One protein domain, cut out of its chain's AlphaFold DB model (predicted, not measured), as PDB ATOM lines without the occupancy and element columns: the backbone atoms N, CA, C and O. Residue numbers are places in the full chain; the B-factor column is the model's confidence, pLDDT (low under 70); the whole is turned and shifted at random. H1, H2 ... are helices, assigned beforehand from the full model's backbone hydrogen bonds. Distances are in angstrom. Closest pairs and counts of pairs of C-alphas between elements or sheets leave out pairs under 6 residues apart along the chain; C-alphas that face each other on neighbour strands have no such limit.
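AT A GLANCE: This is residues 149 to 265 of the 630 residues of the protein "Hypothetical protein" of Euplotes crassus (UniProt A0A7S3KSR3). What shape does the model have? It is a loose, open frame of six helices: H1, H4 and H5 come near one another at one end, with H4 and H5 making a V, while H3 follows on towards the other end, where H2 lies. Residues 157 to 186, with no named element, make the long way from H1 to H2, and residues 245 to 263, with the last part of H5 and H6, stand free. What is it built of? The printed part has 117 residues, with named helices in the order H1 to H6 and no named strand; the class is all helix. How spread out is it? It is loose, with a radius of gyration of the C-alphas of 18.5 A and spans of 56 by 37 by 25 A.

HOW THE PARTS SIT: What is near H1, residues 149 to 156? It is close but not clearly touching to H4, residues 214 to 232, at Phe 153 and Phe 225, whose C-alphas, the closest, are 7.4 A apart; the tilt is steep, 41 degrees, opposite ways. It is also close but not clearly touching to H5, residues 237 to 251, with the closest C-alphas, of Leu 152 and Arg 241, 7.2 A apart. Which helices stay apart? H2, residues 187 to 190, is apart from H3, residues 198 to 210, and H5 is apart from H6, residues 255 to 260. Are the backbones in order? Every O i to N i+4 pair is within hydrogen-bond range in H1, H3, H5 and H6; in H4 it is 13 of 15, and H2 is too short for such a pair.

IN THESE COORDINATES: Where do the helices begin and end? C-alpha 149, the first of H1, is at (153.946, 162.107, 124.565), and C-alpha 260, the last of H6, is at (124.969, 171.039, 114.638). How long are the longer ones? H3 measures 18.4 A, H4 24.8 A and H5 21.1 A from first to last C-alpha. Is H4 straight? It has a kink of 33 degrees near residue 226.

THE WHOLE: How are the helices linked? The link from H1 to H2 is long, with 30 residues, and the printed part has no cut. Where is confidence low? Residues 251 to 261 are under 70 in pLDDT.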
ATOM      1  N   GLN A 149     155.083 162.083 125.490       93.31
ATOM      2  CA  GLN A 149     153.946 162.107 124.565       93.31
ATOM      3  C   GLN A 149     153.451 160.697 124.215       93.31
ATOM      4  O   GLN A 149     152.267 160.502 123.961       93.31
ATOM      5  N   TYR A 150     154.348 159.710 124.184       94.06
ATOM      6  CA  TYR A 150     153.984 158.314 123.952       94.06
ATOM      7  C   TYR A 150     153.221 157.741 125.146       94.06
ATOM      8  O   TYR A 150     152.197 157.082 124.967       94.06
ATOM      9  N   ASP A 151     153.688 158.041 126.356       93.50
ATOM     10  CA  ASP A 151     153.041 157.597 127.591       93.50
ATOM     11  C   ASP A 151     151.661 158.254 127.729       93.50
ATOM     12  O   ASP A 151     150.671 157.570 127.966       93.50
ATOM     13  N   LEU A 152     151.563 159.551 127.429       91.69
ATOM     14  CA  LEU A 152     150.300 160.286 127.403       91.69
ATOM     15  C   LEU A 152     149.309 159.735 126.371       91.69
ATOM     16  O   LEU A 152     148.122 159.607 126.658       91.69
ATOM     17  N   PHE A 153     149.775 159.378 125.171       94.00
ATOM     18  CA  PHE A 153     148.924 158.701 124.192       94.00
ATOM     19  C   PHE A 153     148.401 157.371 124.741       94.00
ATOM     20  O   PHE A 153     147.216 157.077 124.607       94.00
ATOM     21  N   THR A 154     149.270 156.588 125.380       93.00
ATOM     22  CA  THR A 154     148.921 155.279 125.947       93.00
ATOM     23  C   THR A 154     147.891 155.426 127.070       93.00
ATOM     24  O   THR A 154     146.931 154.660 127.126       93.00
ATOM     25  N   GLU A 155     148.021 156.455 127.914       90.88
ATOM     26  CA  GLU A 155     147.019 156.822 128.924       90.88
ATOM     27  C   GLU A 155     145.659 157.153 128.279       90.88
ATOM     28  O   GLU A 155     144.627 156.634 128.710       90.88
ATOM     29  N   LEU A 156     145.642 157.955 127.208       90.06
ATOM     30  CA  LEU A 156     144.409 158.338 126.501       90.06
ATOM     31  C   LEU A 156     143.759 157.186 125.737       90.06
ATOM     32  O   LEU A 156     142.534 157.112 125.658       90.06
ATOM     33  N   ALA A 157     144.565 156.284 125.187       89.56
ATOM     34  CA  ALA A 157     144.110 155.111 124.453       89.56
ATOM     35  C   ALA A 157     143.634 153.968 125.374       89.56
ATOM     36  O   ALA A 157     143.352 152.867 124.895       89.56
ATOM     37  N   GLY A 158     143.553 154.202 126.691       89.50
ATOM     38  CA  GLY A 158     143.099 153.211 127.667       89.50
ATOM     39  C   GLY A 158     144.121 152.100 127.922       89.50
ATOM     40  O   GLY A 158     143.740 150.950 128.122       89.50
ATOM     41  N   GLY A 159     145.415 152.426 127.877       90.06
ATOM     42  CA  GLY A 159     146.519 151.484 128.083       90.06
ATOM     43  C   GLY A 159     147.000 150.780 126.813       90.06
ATOM     44  O   GLY A 159     147.827 149.876 126.898       90.06
ATOM     45  N   LYS A 160     146.487 151.161 125.636       93.00
ATOM     46  CA  LYS A 160     146.931 150.609 124.352       93.00
ATOM     47  C   LYS A 160     148.094 151.418 123.796       93.00
ATOM     48  O   LYS A 160     147.986 152.624 123.588       93.00
ATOM     49  N   ASP A 161     149.191 150.726 123.522       93.38
ATOM     50  CA  ASP A 161     150.377 151.316 122.911       93.38
ATOM     51  C   ASP A 161     150.083 151.847 121.503       93.38
ATOM     52  O   ASP A 161     149.283 151.285 120.751       93.38
ATOM     53  N   TRP A 162     150.854 152.848 121.069       92.12
ATOM     54  CA  TRP A 162     150.782 153.368 119.698       92.12
ATOM     55  C   TRP A 162     150.857 152.261 118.638       92.12
ATOM     56  O   TRP A 162     150.178 152.326 117.622       92.12
ATOM     57  N   HIS A 163     151.658 151.221 118.854       92.19
ATOM     58  CA  HIS A 163     151.857 150.143 117.879       92.19
ATOM     59  C   HIS A 163     150.959 148.920 118.120       92.19
ATOM     60  O   HIS A 163     151.145 147.897 117.468       92.19
ATOM     61  N   TYR A 164     149.988 149.002 119.038       91.12
ATOM     62  CA  TYR A 164     149.202 147.849 119.493       91.12
ATOM     63  C   TYR A 164     148.518 147.081 118.349       91.12
ATOM     64  O   TYR A 164     148.523 145.855 118.334       91.12
ATOM     65  N   TYR A 165     147.984 147.803 117.360       90.06
ATOM     66  CA  TYR A 165     147.283 147.221 116.212       90.06
ATOM     67  C   TYR A 165     148.109 147.178 114.917       90.06
ATOM     68  O   TYR A 165     147.547 146.949 113.852       90.06
ATOM     69  N   ASP A 166     149.422 147.418 114.958       87.06
ATOM     70  CA  ASP A 166     150.226 147.472 113.725       87.06
ATOM     71  C   ASP A 166     150.395 146.081 113.075       87.06
ATOM     72  O   ASP A 166     150.546 145.989 111.863       87.06
ATOM     73  N   ASN A 167     150.298 145.005 113.867       87.56
ATOM     74  CA  ASN A 167     150.349 143.615 113.389       87.56
ATOM     75  C   ASN A 167     148.955 143.018 113.125       87.56
ATOM     76  O   ASN A 167     148.815 141.804 112.986       87.56
ATOM     77  N   LEU A 168     147.907 143.843 113.146       86.00
ATOM     78  CA  LEU A 168     146.545 143.379 112.947       86.00
ATOM     79  C   LEU A 168     146.254 143.289 111.445       86.00
ATOM     80  O   LEU A 168     146.100 144.309 110.780       86.00
ATOM     81  N   GLU A 169     146.163 142.072 110.912       79.44
ATOM     82  CA  GLU A 169     145.782 141.858 109.507       79.44
ATOM     83  C   GLU A 169     144.280 142.077 109.276       79.44
ATOM     84  O   GLU A 169     143.864 142.526 108.210       79.44
ATOM     85  N   PHE A 170     143.457 141.770 110.284       82.00
ATOM     86  CA  PHE A 170     142.003 141.880 110.220       82.00
ATOM     87  C   PHE A 170     141.428 142.337 111.561       82.00
ATOM     88  O   PHE A 170     141.836 141.835 112.609       82.00
ATOM     89  N   ASP A 171     140.463 143.259 111.527       82.88
ATOM     90  CA  ASP A 171     139.781 143.731 112.733       82.88
ATOM     91  C   ASP A 171     138.874 142.626 113.306       82.88
ATOM     92  O   ASP A 171     137.903 142.230 112.655       82.88
ATOM     93  N   PRO A 172     139.163 142.080 114.505       82.44
ATOM     94  CA  PRO A 172     138.328 141.044 115.102       82.44
ATOM     95  C   PRO A 172     136.951 141.579 115.518       82.44
ATOM     96  O   PRO A 172     136.016 140.790 115.684       82.44
ATOM     97  N   GLU A 173     136.805 142.895 115.702       83.06
ATOM     98  CA  GLU A 173     135.538 143.501 116.084       83.06
ATOM     99  C   GLU A 173     134.613 143.647 114.880       83.06
ATOM    100  O   GLU A 173     134.884 144.357 113.913       83.06
ATOM    101  N   LYS A 174     133.454 142.993 114.960       81.50
ATOM    102  CA  LYS A 174     132.401 143.150 113.961       81.50
ATOM    103  C   LYS A 174     131.530 144.341 114.330       81.50
ATOM    104  O   LYS A 174     131.008 144.417 115.445       81.50
ATOM    105  N   LYS A 175     131.340 145.254 113.377       85.12
ATOM    106  CA  LYS A 175     130.314 146.293 113.490       85.12
ATOM    107  C   LYS A 175     128.931 145.650 113.571       85.12
ATOM    108  O   LYS A 175     128.719 144.529 113.105       85.12
ATOM    109  N   ILE A 176     127.987 146.381 114.161       84.25
ATOM    110  CA  ILE A 176     126.584 145.967 114.181       84.25
ATOM    111  C   ILE A 176     126.135 145.866 112.726       84.25
ATOM    112  O   ILE A 176     126.383 146.775 111.946       84.25
ATOM    113  N   THR A 177     125.512 144.763 112.342       83.81
ATOM    114  CA  THR A 177     124.967 144.573 110.992       83.81
ATOM    115  C   THR A 177     123.506 144.182 111.095       83.81
ATOM    116  O   THR A 177     123.104 143.621 112.113       83.81
ATOM    117  N   ILE A 178     122.757 144.342 110.002       81.62
ATOM    118  CA  ILE A 178     121.366 143.867 109.876       81.62
ATOM    119  C   ILE A 178     121.244 142.366 110.208       81.62
ATOM    120  O   ILE A 178     120.201 141.918 110.647       81.62
ATOM    121  N   TYR A 179     122.319 141.587 110.079       84.00
ATOM    122  CA  TYR A 179     122.314 140.151 110.384       84.00
ATOM    123  C   TYR A 179     122.779 139.789 111.804       84.00
ATOM    124  O   TYR A 179     122.743 138.623 112.170       84.00
ATOM    125  N   ASN A 180     123.294 140.743 112.588       86.25
ATOM    126  CA  ASN A 180     123.900 140.465 113.903       86.25
ATOM    127  C   ASN A 180     123.442 141.439 115.002       86.25
ATOM    128  O   ASN A 180     124.048 141.460 116.073       86.25
ATOM    129  N   TYR A 181     122.415 142.260 114.762       86.00
ATOM    130  CA  TYR A 181     121.964 143.261 115.735       86.00
ATOM    131  C   TYR A 181     121.517 142.631 117.060       86.00
ATOM    132  O   TYR A 181     121.779 143.201 118.114       86.00
ATOM    133  N   GLU A 182     120.971 141.414 117.024       85.69
ATOM    134  CA  GLU A 182     120.519 140.656 118.201       85.69
ATOM    135  C   GLU A 182     121.628 140.394 119.226       85.69
ATOM    136  O   GLU A 182     121.372 140.311 120.421       85.69
ATOM    137  N   LYS A 183     122.887 140.297 118.780       87.38
ATOM    138  CA  LYS A 183     124.039 140.084 119.675       87.38
ATOM    139  C   LYS A 183     124.518 141.367 120.347       87.38
ATOM    140  O   LYS A 183     125.327 141.307 121.271       87.38
ATOM    141  N   HIS A 184     124.098 142.521 119.836       84.75
ATOM    142  CA  HIS A 184     124.594 143.829 120.253       84.75
ATOM    143  C   HIS A 184     123.529 144.690 120.933       84.75
ATOM    144  O   HIS A 184     123.896 145.581 121.696       84.75
ATOM    145  N   LEU A 185     122.246 144.442 120.658       86.19
ATOM    146  CA  LEU A 185     121.113 145.138 121.257       86.19
ATOM    147  C   LEU A 185     120.489 144.279 122.371       86.19
ATOM    148  O   LEU A 185     120.396 143.063 122.220       86.19
ATOM    149  N   PRO A 186     120.072 144.880 123.498       90.12
ATOM    150  CA  PRO A 186     119.415 144.149 124.577       90.12
ATOM    151  C   PRO A 186     118.047 143.613 124.134       90.12
ATOM    152  O   PRO A 186     117.303 144.301 123.435       90.12
ATOM    153  N   ALA A 187     117.688 142.408 124.593       88.88
ATOM    154  CA  ALA A 187     116.439 141.734 124.216       88.88
ATOM    155  C   ALA A 187     115.186 142.585 124.499       88.88
ATOM    156  O   ALA A 187     114.298 142.670 123.661       88.88
ATOM    157  N   SER A 188     115.177 143.329 125.610       89.44
ATOM    158  CA  SER A 188     114.080 144.229 125.991       89.44
ATOM    159  C   SER A 188     113.824 145.370 125.000       89.44
ATOM    160  O   SER A 188     112.728 145.920 124.958       89.44
ATOM    161  N   TYR A 189     114.839 145.782 124.237       86.56
ATOM    162  CA  TYR A 189     114.668 146.789 123.190       86.56
ATOM    163  C   TYR A 189     114.066 146.159 121.928       86.56
ATOM    164  O   TYR A 189     113.189 146.745 121.309       86.56
ATOM    165  N   LEU A 190     114.474 144.930 121.598       86.94
ATOM    166  CA  LEU A 190     113.986 144.203 120.424       86.94
ATOM    167  C   LEU A 190     112.526 143.755 120.559       86.94
ATOM    168  O   LEU A 190     111.823 143.719 119.561       86.94
ATOM    169  N   GLU A 191     112.059 143.462 121.774       88.12
ATOM    170  CA  GLU A 191     110.658 143.089 122.036       88.12
ATOM    171  C   GLU A 191     109.659 144.208 121.708       88.12
ATOM    172  O   GLU A 191     108.508 143.929 121.386       88.12
ATOM    173  N   ASN A 192     110.094 145.471 121.762       85.38
ATOM    174  CA  ASN A 192     109.238 146.637 121.533       85.38
ATOM    175  C   ASN A 192     109.354 147.213 120.112       85.38
ATOM    176  O   ASN A 192     108.669 148.182 119.790       85.38
ATOM    177  N   CYS A 193     110.228 146.653 119.269       84.50
ATOM    178  CA  CYS A 193     110.505 147.165 117.931       84.50
ATOM    179  C   CYS A 193     110.133 146.134 116.863       84.50
ATOM    180  O   CYS A 193     110.524 144.970 116.943       84.50
ATOM    181  N   ASP A 194     109.453 146.576 115.804       87.69
ATOM    182  CA  ASP A 194     109.273 145.742 114.618       87.69
ATOM    183  C   ASP A 194     110.599 145.633 113.850       87.69
ATOM    184  O   ASP A 194     111.020 146.537 113.125       87.69
ATOM    185  N   THR A 195     111.263 144.491 114.013       84.81
ATOM    186  CA  THR A 195     112.556 144.198 113.381       84.81
ATOM    187  C   THR A 195     112.483 144.075 111.853       84.81
ATOM    188  O   THR A 195     113.508 144.188 111.170       84.81
ATOM    189  N   SER A 196     111.285 143.883 111.287       86.19
ATOM    190  CA  SER A 196     111.085 143.803 109.837       86.19
ATOM    191  C   SER A 196     110.907 145.173 109.184       86.19
ATOM    192  O   SER A 196     111.188 145.305 107.980       86.19
ATOM    193  N   SER A 197     110.527 146.182 109.976       90.44
ATOM    194  CA  SER A 197     110.247 147.543 109.522       90.44
ATOM    195  C   SER A 197     111.434 148.166 108.764       90.44
ATOM    196  O   SER A 197     112.602 148.009 109.155       90.44
ATOM    197  N   PRO A 198     111.174 148.905 107.665       87.56
ATOM    198  CA  PRO A 198     112.213 149.643 106.951       87.56
ATOM    199  C   PRO A 198     112.882 150.712 107.827       87.56
ATOM    200  O   PRO A 198     114.051 151.029 107.599       87.56
ATOM    201  N   GLU A 199     112.184 151.244 108.833       85.69
ATOM    202  CA  GLU A 199     112.723 152.246 109.759       85.69
ATOM    203  C   GLU A 199     113.790 151.647 110.672       85.69
ATOM    204  O   GLU A 199     114.901 152.173 110.742       85.69
ATOM    205  N   PHE A 200     113.523 150.476 111.251       87.69
ATOM    206  CA  PHE A 200     114.490 149.753 112.079       87.69
ATOM    207  C   PHE A 200     115.752 149.374 111.291       87.69
ATOM    208  O   PHE A 200     116.881 149.515 111.764       87.69
ATOM    209  N   LYS A 201     115.595 148.965 110.023       85.50
ATOM    210  CA  LYS A 201     116.738 148.700 109.130       85.50
ATOM    211  C   LYS A 201     117.565 149.959 108.861       85.50
ATOM    212  O   LYS A 201     118.791 149.860 108.781       85.50
ATOM    213  N   LYS A 202     116.931 151.129 108.707       85.81
ATOM    214  CA  LYS A 202     117.635 152.418 108.581       85.81
ATOM    215  C   LYS A 202     118.356 152.777 109.881       85.81
ATOM    216  O   LYS A 202     119.516 153.170 109.823       85.81
ATOM    217  N   GLU A 203     117.722 152.572 111.030       85.94
ATOM    218  CA  GLU A 203     118.318 152.828 112.343       85.94
ATOM    219  C   GLU A 203     119.548 151.948 112.593       85.94
ATOM    220  O   GLU A 203     120.604 152.459 112.963       85.94
ATOM    221  N   ILE A 204     119.474 150.646 112.289       86.75
ATOM    222  CA  ILE A 204     120.643 149.759 112.370       86.75
ATOM    223  C   ILE A 204     121.755 150.251 111.449       86.75
ATOM    224  O   ILE A 204     122.898 150.311 111.888       86.75
ATOM    225  N   LYS A 205     121.454 150.623 110.198       83.75
ATOM    226  CA  LYS A 205     122.468 151.157 109.274       83.75
ATOM    227  C   LYS A 205     123.129 152.422 109.828       83.75
ATOM    228  O   LYS A 205     124.352 152.533 109.776       83.75
ATOM    229  N   MET A 206     122.347 153.333 110.405       82.38
ATOM    230  CA  MET A 206     122.872 154.531 111.065       82.38
ATOM    231  C   MET A 206     123.753 154.173 112.264       82.38
ATOM    232  O   MET A 206     124.852 154.701 112.404       82.38
ATOM    233  N   MET A 207     123.334 153.214 113.088       82.50
ATOM    234  CA  MET A 207     124.124 152.701 114.209       82.50
ATOM    235  C   MET A 207     125.432 152.050 113.747       82.50
ATOM    236  O   MET A 207     126.472 152.256 114.370       82.50
ATOM    237  N   THR A 208     125.418 151.295 112.648       84.19
ATOM    238  CA  THR A 208     126.622 150.722 112.026       84.19
ATOM    239  C   THR A 208     127.598 151.807 111.583       84.19
ATOM    240  O   THR A 208     128.805 151.647 111.749       84.19
ATOM    241  N   LEU A 209     127.074 152.893 111.017       81.88
ATOM    242  CA  LEU A 209     127.851 154.006 110.479       81.88
ATOM    243  C   LEU A 209     128.470 154.851 111.598       81.88
ATOM    244  O   LEU A 209     129.646 155.200 111.537       81.88
ATOM    245  N   LEU A 210     127.701 155.121 112.654       82.06
ATOM    246  CA  LEU A 210     128.143 155.907 113.806       82.06
ATOM    247  C   LEU A 210     129.084 155.129 114.733       82.06
ATOM    248  O   LEU A 210     129.959 155.717 115.376       82.06
ATOM    249  N   LYS A 211     128.920 153.806 114.828       84.56
ATOM    250  CA  LYS A 211     129.724 152.981 115.728       84.56
ATOM    251  C   LYS A 211     131.076 152.646 115.102       84.56
ATOM    252  O   LYS A 211     131.179 151.879 114.146       84.56
ATOM    253  N   LYS A 212     132.129 153.158 115.731       85.25
ATOM    254  CA  LYS A 212     133.522 152.862 115.381       85.25
ATOM    255  C   LYS A 212     134.036 151.661 116.163       85.25
ATOM    256  O   LYS A 212     133.719 151.530 117.349       85.25
ATOM    257  N   THR A 213     134.833 150.809 115.522       88.19
ATOM    258  CA  THR A 213     135.547 149.729 116.227       88.19
ATOM    259  C   THR A 213     136.668 150.302 117.090       88.19
ATOM    260  O   THR A 213     137.099 151.444 116.905       88.19
ATOM    261  N   GLN A 214     137.183 149.526 118.040       88.00
ATOM    262  CA  GLN A 214     138.328 149.943 118.851       88.00
ATOM    263  C   GLN A 214     139.558 150.263 117.994       88.00
ATOM    264  O   GLN A 214     140.329 151.160 118.339       88.00
ATOM    265  N   TYR A 215     139.740 149.549 116.880       89.25
ATOM    266  CA  TYR A 215     140.805 149.824 115.921       89.25
ATOM    267  C   TYR A 215     140.611 151.181 115.235       89.25
ATOM    268  O   TYR A 215     141.541 151.988 115.194       89.25
ATOM    269  N   GLU A 216     139.402 151.460 114.742       89.12
ATOM    270  CA  GLU A 216     139.069 152.734 114.096       89.12
ATOM    271  C   GLU A 216     139.224 153.911 115.061       89.12
ATOM    272  O   GLU A 216     139.902 154.884 114.737       89.12
ATOM    273  N   GLN A 217     138.695 153.786 116.282       89.38
ATOM    274  CA  GLN A 217     138.864 154.791 117.336       89.38
ATOM    275  C   GLN A 217     140.345 155.051 117.625       89.38
ATOM    276  O   GLN A 217     140.775 156.198 117.736       89.38
ATOM    277  N   HIS A 218     141.154 153.993 117.704       90.25
ATOM    278  CA  HIS A 218     142.588 154.120 117.930       90.25
ATOM    279  C   HIS A 218     143.306 154.794 116.751       90.25
ATOM    280  O   HIS A 218     144.214 155.600 116.957       90.25
ATOM    281  N   LYS A 219     142.907 154.497 115.510       90.94
ATOM    282  CA  LYS A 219     143.462 155.126 114.303       90.94
ATOM    283  C   LYS A 219     143.129 156.618 114.242       90.94
ATOM    284  O   LYS A 219     144.020 157.425 113.981       90.94
ATOM    285  N   GLU A 220     141.898 156.997 114.562       89.19
ATOM    286  CA  GLU A 220     141.498 158.402 114.661       89.19
ATOM    287  C   GLU A 220     142.251 159.132 115.770       89.19
ATOM    288  O   GLU A 220     142.747 160.241 115.563       89.19
ATOM    289  N   LEU A 221     142.422 158.483 116.925       89.94
ATOM    290  CA  LEU A 221     143.202 159.030 118.029       89.94
ATOM    291  C   LEU A 221     144.663 159.244 117.607       89.94
ATOM    292  O   LEU A 221     145.222 160.299 117.896       89.94
ATOM    293  N   LYS A 222     145.272 158.319 116.846       92.12
ATOM    294  CA  LYS A 222     146.618 158.514 116.267       92.12
ATOM    295  C   LYS A 222     146.687 159.754 115.381       92.12
ATOM    296  O   LYS A 222     147.639 160.527 115.485       92.12
ATOM    297  N   GLU A 223     145.724 159.945 114.485       90.00
ATOM    298  CA  GLU A 223     145.713 161.093 113.574       90.00
ATOM    299  C   GLU A 223     145.493 162.414 114.311       90.00
ATOM    300  O   GLU A 223     146.202 163.393 114.060       90.00
ATOM    301  N   TYR A 224     144.571 162.430 115.270       89.38
ATOM    302  CA  TYR A 224     144.340 163.571 116.144       89.38
ATOM    303  C   TYR A 224     145.594 163.919 116.957       89.38
ATOM    304  O   TYR A 224     146.051 165.064 116.960       89.38
ATOM    305  N   PHE A 225     146.219 162.916 117.575       91.38
ATOM    306  CA  PHE A 225     147.422 163.100 118.375       91.38
ATOM    307  C   PHE A 225     148.599 163.586 117.522       91.38
ATOM    308  O   PHE A 225     149.317 164.494 117.929       91.38
ATOM    309  N   ARG A 226     148.755 163.071 116.295       89.88
ATOM    310  CA  ARG A 226     149.727 163.567 115.304       89.88
ATOM    311  C   ARG A 226     149.564 165.061 115.018       89.88
ATOM    312  O   ARG A 226     150.564 165.773 114.971       89.88
ATOM    313  N   LYS A 227     148.331 165.554 114.866       88.75
ATOM    314  CA  LYS A 227     148.074 166.995 114.687       88.75
ATOM    315  C   LYS A 227     148.507 167.792 115.924       88.75
ATOM    316  O   LYS A 227     149.126 168.847 115.790       88.75
ATOM    317  N   LEU A 228     148.255 167.260 117.122       88.38
ATOM    318  CA  LEU A 228     148.657 167.885 118.387       88.38
ATOM    319  C   LEU A 228     150.167 167.842 118.659       88.38
ATOM    320  O   LEU A 228     150.671 168.700 119.382       88.38
ATOM    321  N   MET A 229     150.915 166.910 118.062       87.69
ATOM    322  CA  MET A 229     152.365 166.794 118.272       87.69
ATOM    323  C   MET A 229     153.133 168.072 117.909       87.69
ATOM    324  O   MET A 229     154.136 168.381 118.553       87.69
ATOM    325  N   ASN A 230     152.641 168.851 116.941       84.81
ATOM    326  CA  ASN A 230     153.210 170.159 116.602       84.81
ATOM    327  C   ASN A 230     153.072 171.181 117.739       84.81
ATOM    328  O   ASN A 230     153.881 172.094 117.850       84.81
ATOM    329  N   VAL A 231     152.048 171.045 118.581       87.12
ATOM    330  CA  VAL A 231     151.852 171.894 119.762       87.12
ATOM    331  C   VAL A 231     152.659 171.336 120.935       87.12
ATOM    332  O   VAL A 231     153.355 172.087 121.617       87.12
ATOM    333  N   PHE A 232     152.655 170.010 121.125       87.44
ATOM    334  CA  PHE A 232     153.413 169.347 122.194       87.44
ATOM    335  C   PHE A 232     154.924 169.536 122.092       87.44
ATOM    336  O   PHE A 232     155.603 169.447 123.112       87.44
ATOM    337  N   SER A 233     155.473 169.837 120.911       83.62
ATOM    338  CA  SER A 233     156.902 170.141 120.782       83.62
ATOM    339  C   SER A 233     157.345 171.387 121.555       83.62
ATOM    340  O   SER A 233     158.540 171.553 121.785       83.62
ATOM    341  N   PHE A 234     156.409 172.259 121.938       87.12
ATOM    342  CA  PHE A 234     156.688 173.487 122.684       87.12
ATOM    343  C   PHE A 234     156.331 173.398 124.174       87.12
ATOM    344  O   PHE A 234     156.540 174.378 124.883       87.12
ATOM    345  N   MET A 235     155.797 172.263 124.641       90.69
ATOM    346  CA  MET A 235     155.273 172.096 126.002       90.69
ATOM    347  C   MET A 235     156.080 171.080 126.813       90.69
ATOM    348  O   MET A 235     156.659 170.138 126.264       90.69
ATOM    349  N   ASN A 236     156.081 171.259 128.133       92.81
ATOM    350  CA  ASN A 236     156.587 170.262 129.078       92.81
ATOM    351  C   ASN A 236     155.533 169.173 129.362       92.81
ATOM    352  O   ASN A 236     154.364 169.324 129.014       92.81
ATOM    353  N   GLU A 237     155.930 168.082 130.023       92.50
ATOM    354  CA  GLU A 237     155.037 166.950 130.320       92.50
ATOM    355  C   GLU A 237     153.799 167.357 131.139       92.50
ATOM    356  O   GLU A 237     152.673 167.014 130.774       92.50
ATOM    357  N   GLU A 238     153.986 168.130 132.210       91.06
ATOM    358  CA  GLU A 238     152.887 168.596 133.069       91.06
ATOM    359  C   GLU A 238     151.931 169.537 132.318       91.06
ATOM    360  O   GLU A 238     150.710 169.400 132.411       91.06
ATOM    361  N   GLU A 239     152.484 170.452 131.518       90.19
ATOM    362  CA  GLU A 239     151.717 171.389 130.690       90.19
ATOM    363  C   GLU A 239     150.932 170.653 129.600       90.19
ATOM    364  O   GLU A 239     149.763 170.955 129.370       90.19
ATOM    365  N   GLY A 240     151.547 169.653 128.963       88.19
ATOM    366  CA  GLY A 240     150.912 168.826 127.944       88.19
ATOM    367  C   GLY A 240     149.748 168.012 128.502       88.19
ATOM    368  O   GLY A 240     148.667 168.011 127.911       88.19
ATOM    369  N   ARG A 241     149.928 167.382 129.670       89.62
ATOM    370  CA  ARG A 241     148.848 166.672 130.380       89.62
ATOM    371  C   ARG A 241     147.709 167.632 130.745       89.62
ATOM    372  O   ARG A 241     146.549 167.353 130.441       89.62
ATOM    373  N   ALA A 242     148.026 168.792 131.325       88.25
ATOM    374  CA  ALA A 242     147.033 169.810 131.671       88.25
ATOM    375  C   ALA A 242     146.278 170.338 130.438       88.25
ATOM    376  O   ALA A 242     145.063 170.528 130.487       88.25
ATOM    377  N   PHE A 243     146.976 170.527 129.316       88.12
ATOM    378  CA  PHE A 243     146.391 170.966 128.054       88.12
ATOM    379  C   PHE A 243     145.391 169.951 127.496       88.12
ATOM    380  O   PHE A 243     144.296 170.334 127.089       88.12
ATOM    381  N   ILE A 244     145.712 168.655 127.533       85.88
ATOM    382  CA  ILE A 244     144.765 167.620 127.104       85.88
ATOM    383  C   ILE A 244     143.553 167.563 128.033       85.88
ATOM    384  O   ILE A 244     142.424 167.482 127.553       85.88
ATOM    385  N   HIS A 245     143.746 167.671 129.349       84.06
ATOM    386  CA  HIS A 245     142.616 167.770 130.274       84.06
ATOM    387  C   HIS A 245     141.737 168.990 129.982       84.06
ATOM    388  O   HIS A 245     140.514 168.880 130.020       84.06
ATOM    389  N   LEU A 246     142.335 170.134 129.639       86.75
ATOM    390  CA  LEU A 246     141.596 171.329 129.240       86.75
ATOM    391  C   LEU A 246     140.793 171.096 127.954       86.75
ATOM    392  O   LEU A 246     139.626 171.475 127.907       86.75
ATOM    393  N   ILE A 247     141.390 170.466 126.939       83.56
ATOM    394  CA  ILE A 247     140.698 170.099 125.696       83.56
ATOM    395  C   ILE A 247     139.529 169.165 125.996       83.56
ATOM    396  O   ILE A 247     138.412 169.441 125.574       83.56
ATOM    397  N   ASN A 248     139.761 168.101 126.764       81.44
ATOM    398  CA  ASN A 248     138.732 167.117 127.088       81.44
ATOM    399  C   ASN A 248     137.595 167.728 127.921       81.44
ATOM    400  O   ASN A 248     136.434 167.370 127.740       81.44
ATOM    401  N   ASN A 249     137.910 168.674 128.810       80.19
ATOM    402  CA  ASN A 249     136.906 169.386 129.597       80.19
ATOM    403  C   ASN A 249     136.118 170.401 128.763       80.19
ATOM    404  O   ASN A 249     134.925 170.561 128.997       80.19
ATOM    405  N   LYS A 250     136.757 171.071 127.795       75.62
ATOM    406  CA  LYS A 250     136.061 171.974 126.869       75.62
ATOM    407  C   LYS A 250     135.171 171.200 125.898       75.62
ATOM    408  O   LYS A 250     134.005 171.536 125.768       75.62
ATOM    409  N   GLY A 251     135.687 170.120 125.311       62.47
ATOM    410  CA  GLY A 251     134.948 169.288 124.359       62.47
ATOM    411  C   GLY A 251     133.760 168.544 124.972       62.47
ATOM    412  O   GLY A 251     132.794 168.266 124.275       62.47
ATOM    413  N   ARG A 252     133.767 168.264 126.284       57.38
ATOM    414  CA  ARG A 252     132.625 167.625 126.967       57.38
ATOM    415  C   ARG A 252     131.347 168.470 127.007       57.38
ATOM    416  O   ARG A 252     130.292 167.902 127.265       57.38
ATOM    417  N   ASN A 253     131.427 169.780 126.771       53.97
ATOM    418  CA  ASN A 253     130.265 170.671 126.819       53.97
ATOM    419  C   ASN A 253     129.665 170.986 125.439       53.97
ATOM    420  O   ASN A 253     128.637 171.654 125.377       53.97
ATOM    421  N   ASP A 254     130.243 170.461 124.359       59.59
ATOM    422  CA  ASP A 254     129.884 170.807 122.979       59.59
ATOM    423  C   ASP A 254     129.018 169.731 122.303       59.59
ATOM    424  O   ASP A 254     129.135 169.441 121.117       59.59
ATOM    425  N   TYR A 255     128.075 169.157 123.056       59.09
ATOM    426  CA  TYR A 255     127.044 168.269 122.496       59.09
ATOM    427  C   TYR A 255     126.240 168.959 121.375       59.09
ATOM    428  O   TYR A 255     125.826 168.320 120.411       59.09
ATOM    429  N   LEU A 256     126.065 170.281 121.477       59.09
ATOM    430  CA  LEU A 256     125.442 171.103 120.439       59.09
ATOM    431  C   LEU A 256     126.295 171.190 119.167       59.09
ATOM    432  O   LEU A 256     125.722 171.127 118.087       59.09
ATOM    433  N   ASP A 257     127.623 171.262 119.259       64.19
ATOM    434  CA  ASP A 257     128.500 171.260 118.077       64.19
ATOM    435  C   ASP A 257     128.644 169.859 117.472       64.19
ATOM    436  O   ASP A 257     128.877 169.725 116.275       64.19
ATOM    437  N   ASP A 258     128.475 168.791 118.249       63.25
ATOM    438  CA  ASP A 258     128.422 167.443 117.678       63.25
ATOM    439  C   ASP A 258     127.101 167.179 116.933       63.25
ATOM    440  O   ASP A 258     127.106 166.456 115.936       63.25
ATOM    441  N   ILE A 259     125.994 167.808 117.351       63.19
ATOM    442  CA  ILE A 259     124.706 167.751 116.639       63.19
ATOM    443  C   ILE A 259     124.665 168.721 115.449       63.19
ATOM    444  O   ILE A 259     124.216 168.344 114.370       63.19
ATOM    445  N   HIS A 260     125.117 169.965 115.627       62.66
ATOM    446  CA  HIS A 260     124.969 171.039 114.638       62.66
ATOM    447  C   HIS A 260     126.234 171.341 113.837       62.66
ATOM    448  O   HIS A 260     126.170 172.071 112.852       62.66
ATOM    449  N   GLY A 261     127.389 170.792 114.208       66.94
ATOM    450  CA  GLY A 261     128.668 171.094 113.559       66.94
ATOM    451  C   GLY A 261     128.853 170.450 112.188       66.94
ATOM    452  O   GLY A 261     129.985 170.373 111.720       66.94
ATOM    453  N   GLY A 262     127.790 169.921 111.573       72.81
ATOM    454  CA  GLY A 262     127.819 169.354 110.223       72.81
ATOM    455  C   GLY A 262     128.709 168.116 110.062       72.81
ATOM    456  O   GLY A 262     128.839 167.608 108.959       72.81
ATOM    457  N   LYS A 263     129.315 167.577 111.132       75.25
ATOM    458  CA  LYS A 263     130.205 166.401 111.045       75.25
ATOM    459  C   LYS A 263     129.475 165.170 110.513       75.25
ATOM    460  O   LYS A 263     130.059 164.389 109.768       75.25
ATOM    461  N   LEU A 264     128.215 164.985 110.915       76.12
ATOM    462  CA  LEU A 264     127.366 163.913 110.397       76.12
ATOM    463  C   LEU A 264     127.129 164.100 108.896       76.12
ATOM    464  O   LEU A 264     127.297 163.156 108.134       76.12
ATOM    465  N   GLU A 265     126.788 165.318 108.482       80.50
ATOM    466  CA  GLU A 265     126.547 165.668 107.081       80.50
ATOM    467  C   GLU A 265     127.815 165.493 106.243       80.50
ATOM    468  O   GLU A 265     127.750 164.905 105.174       80.50
TER     469      GLU A 265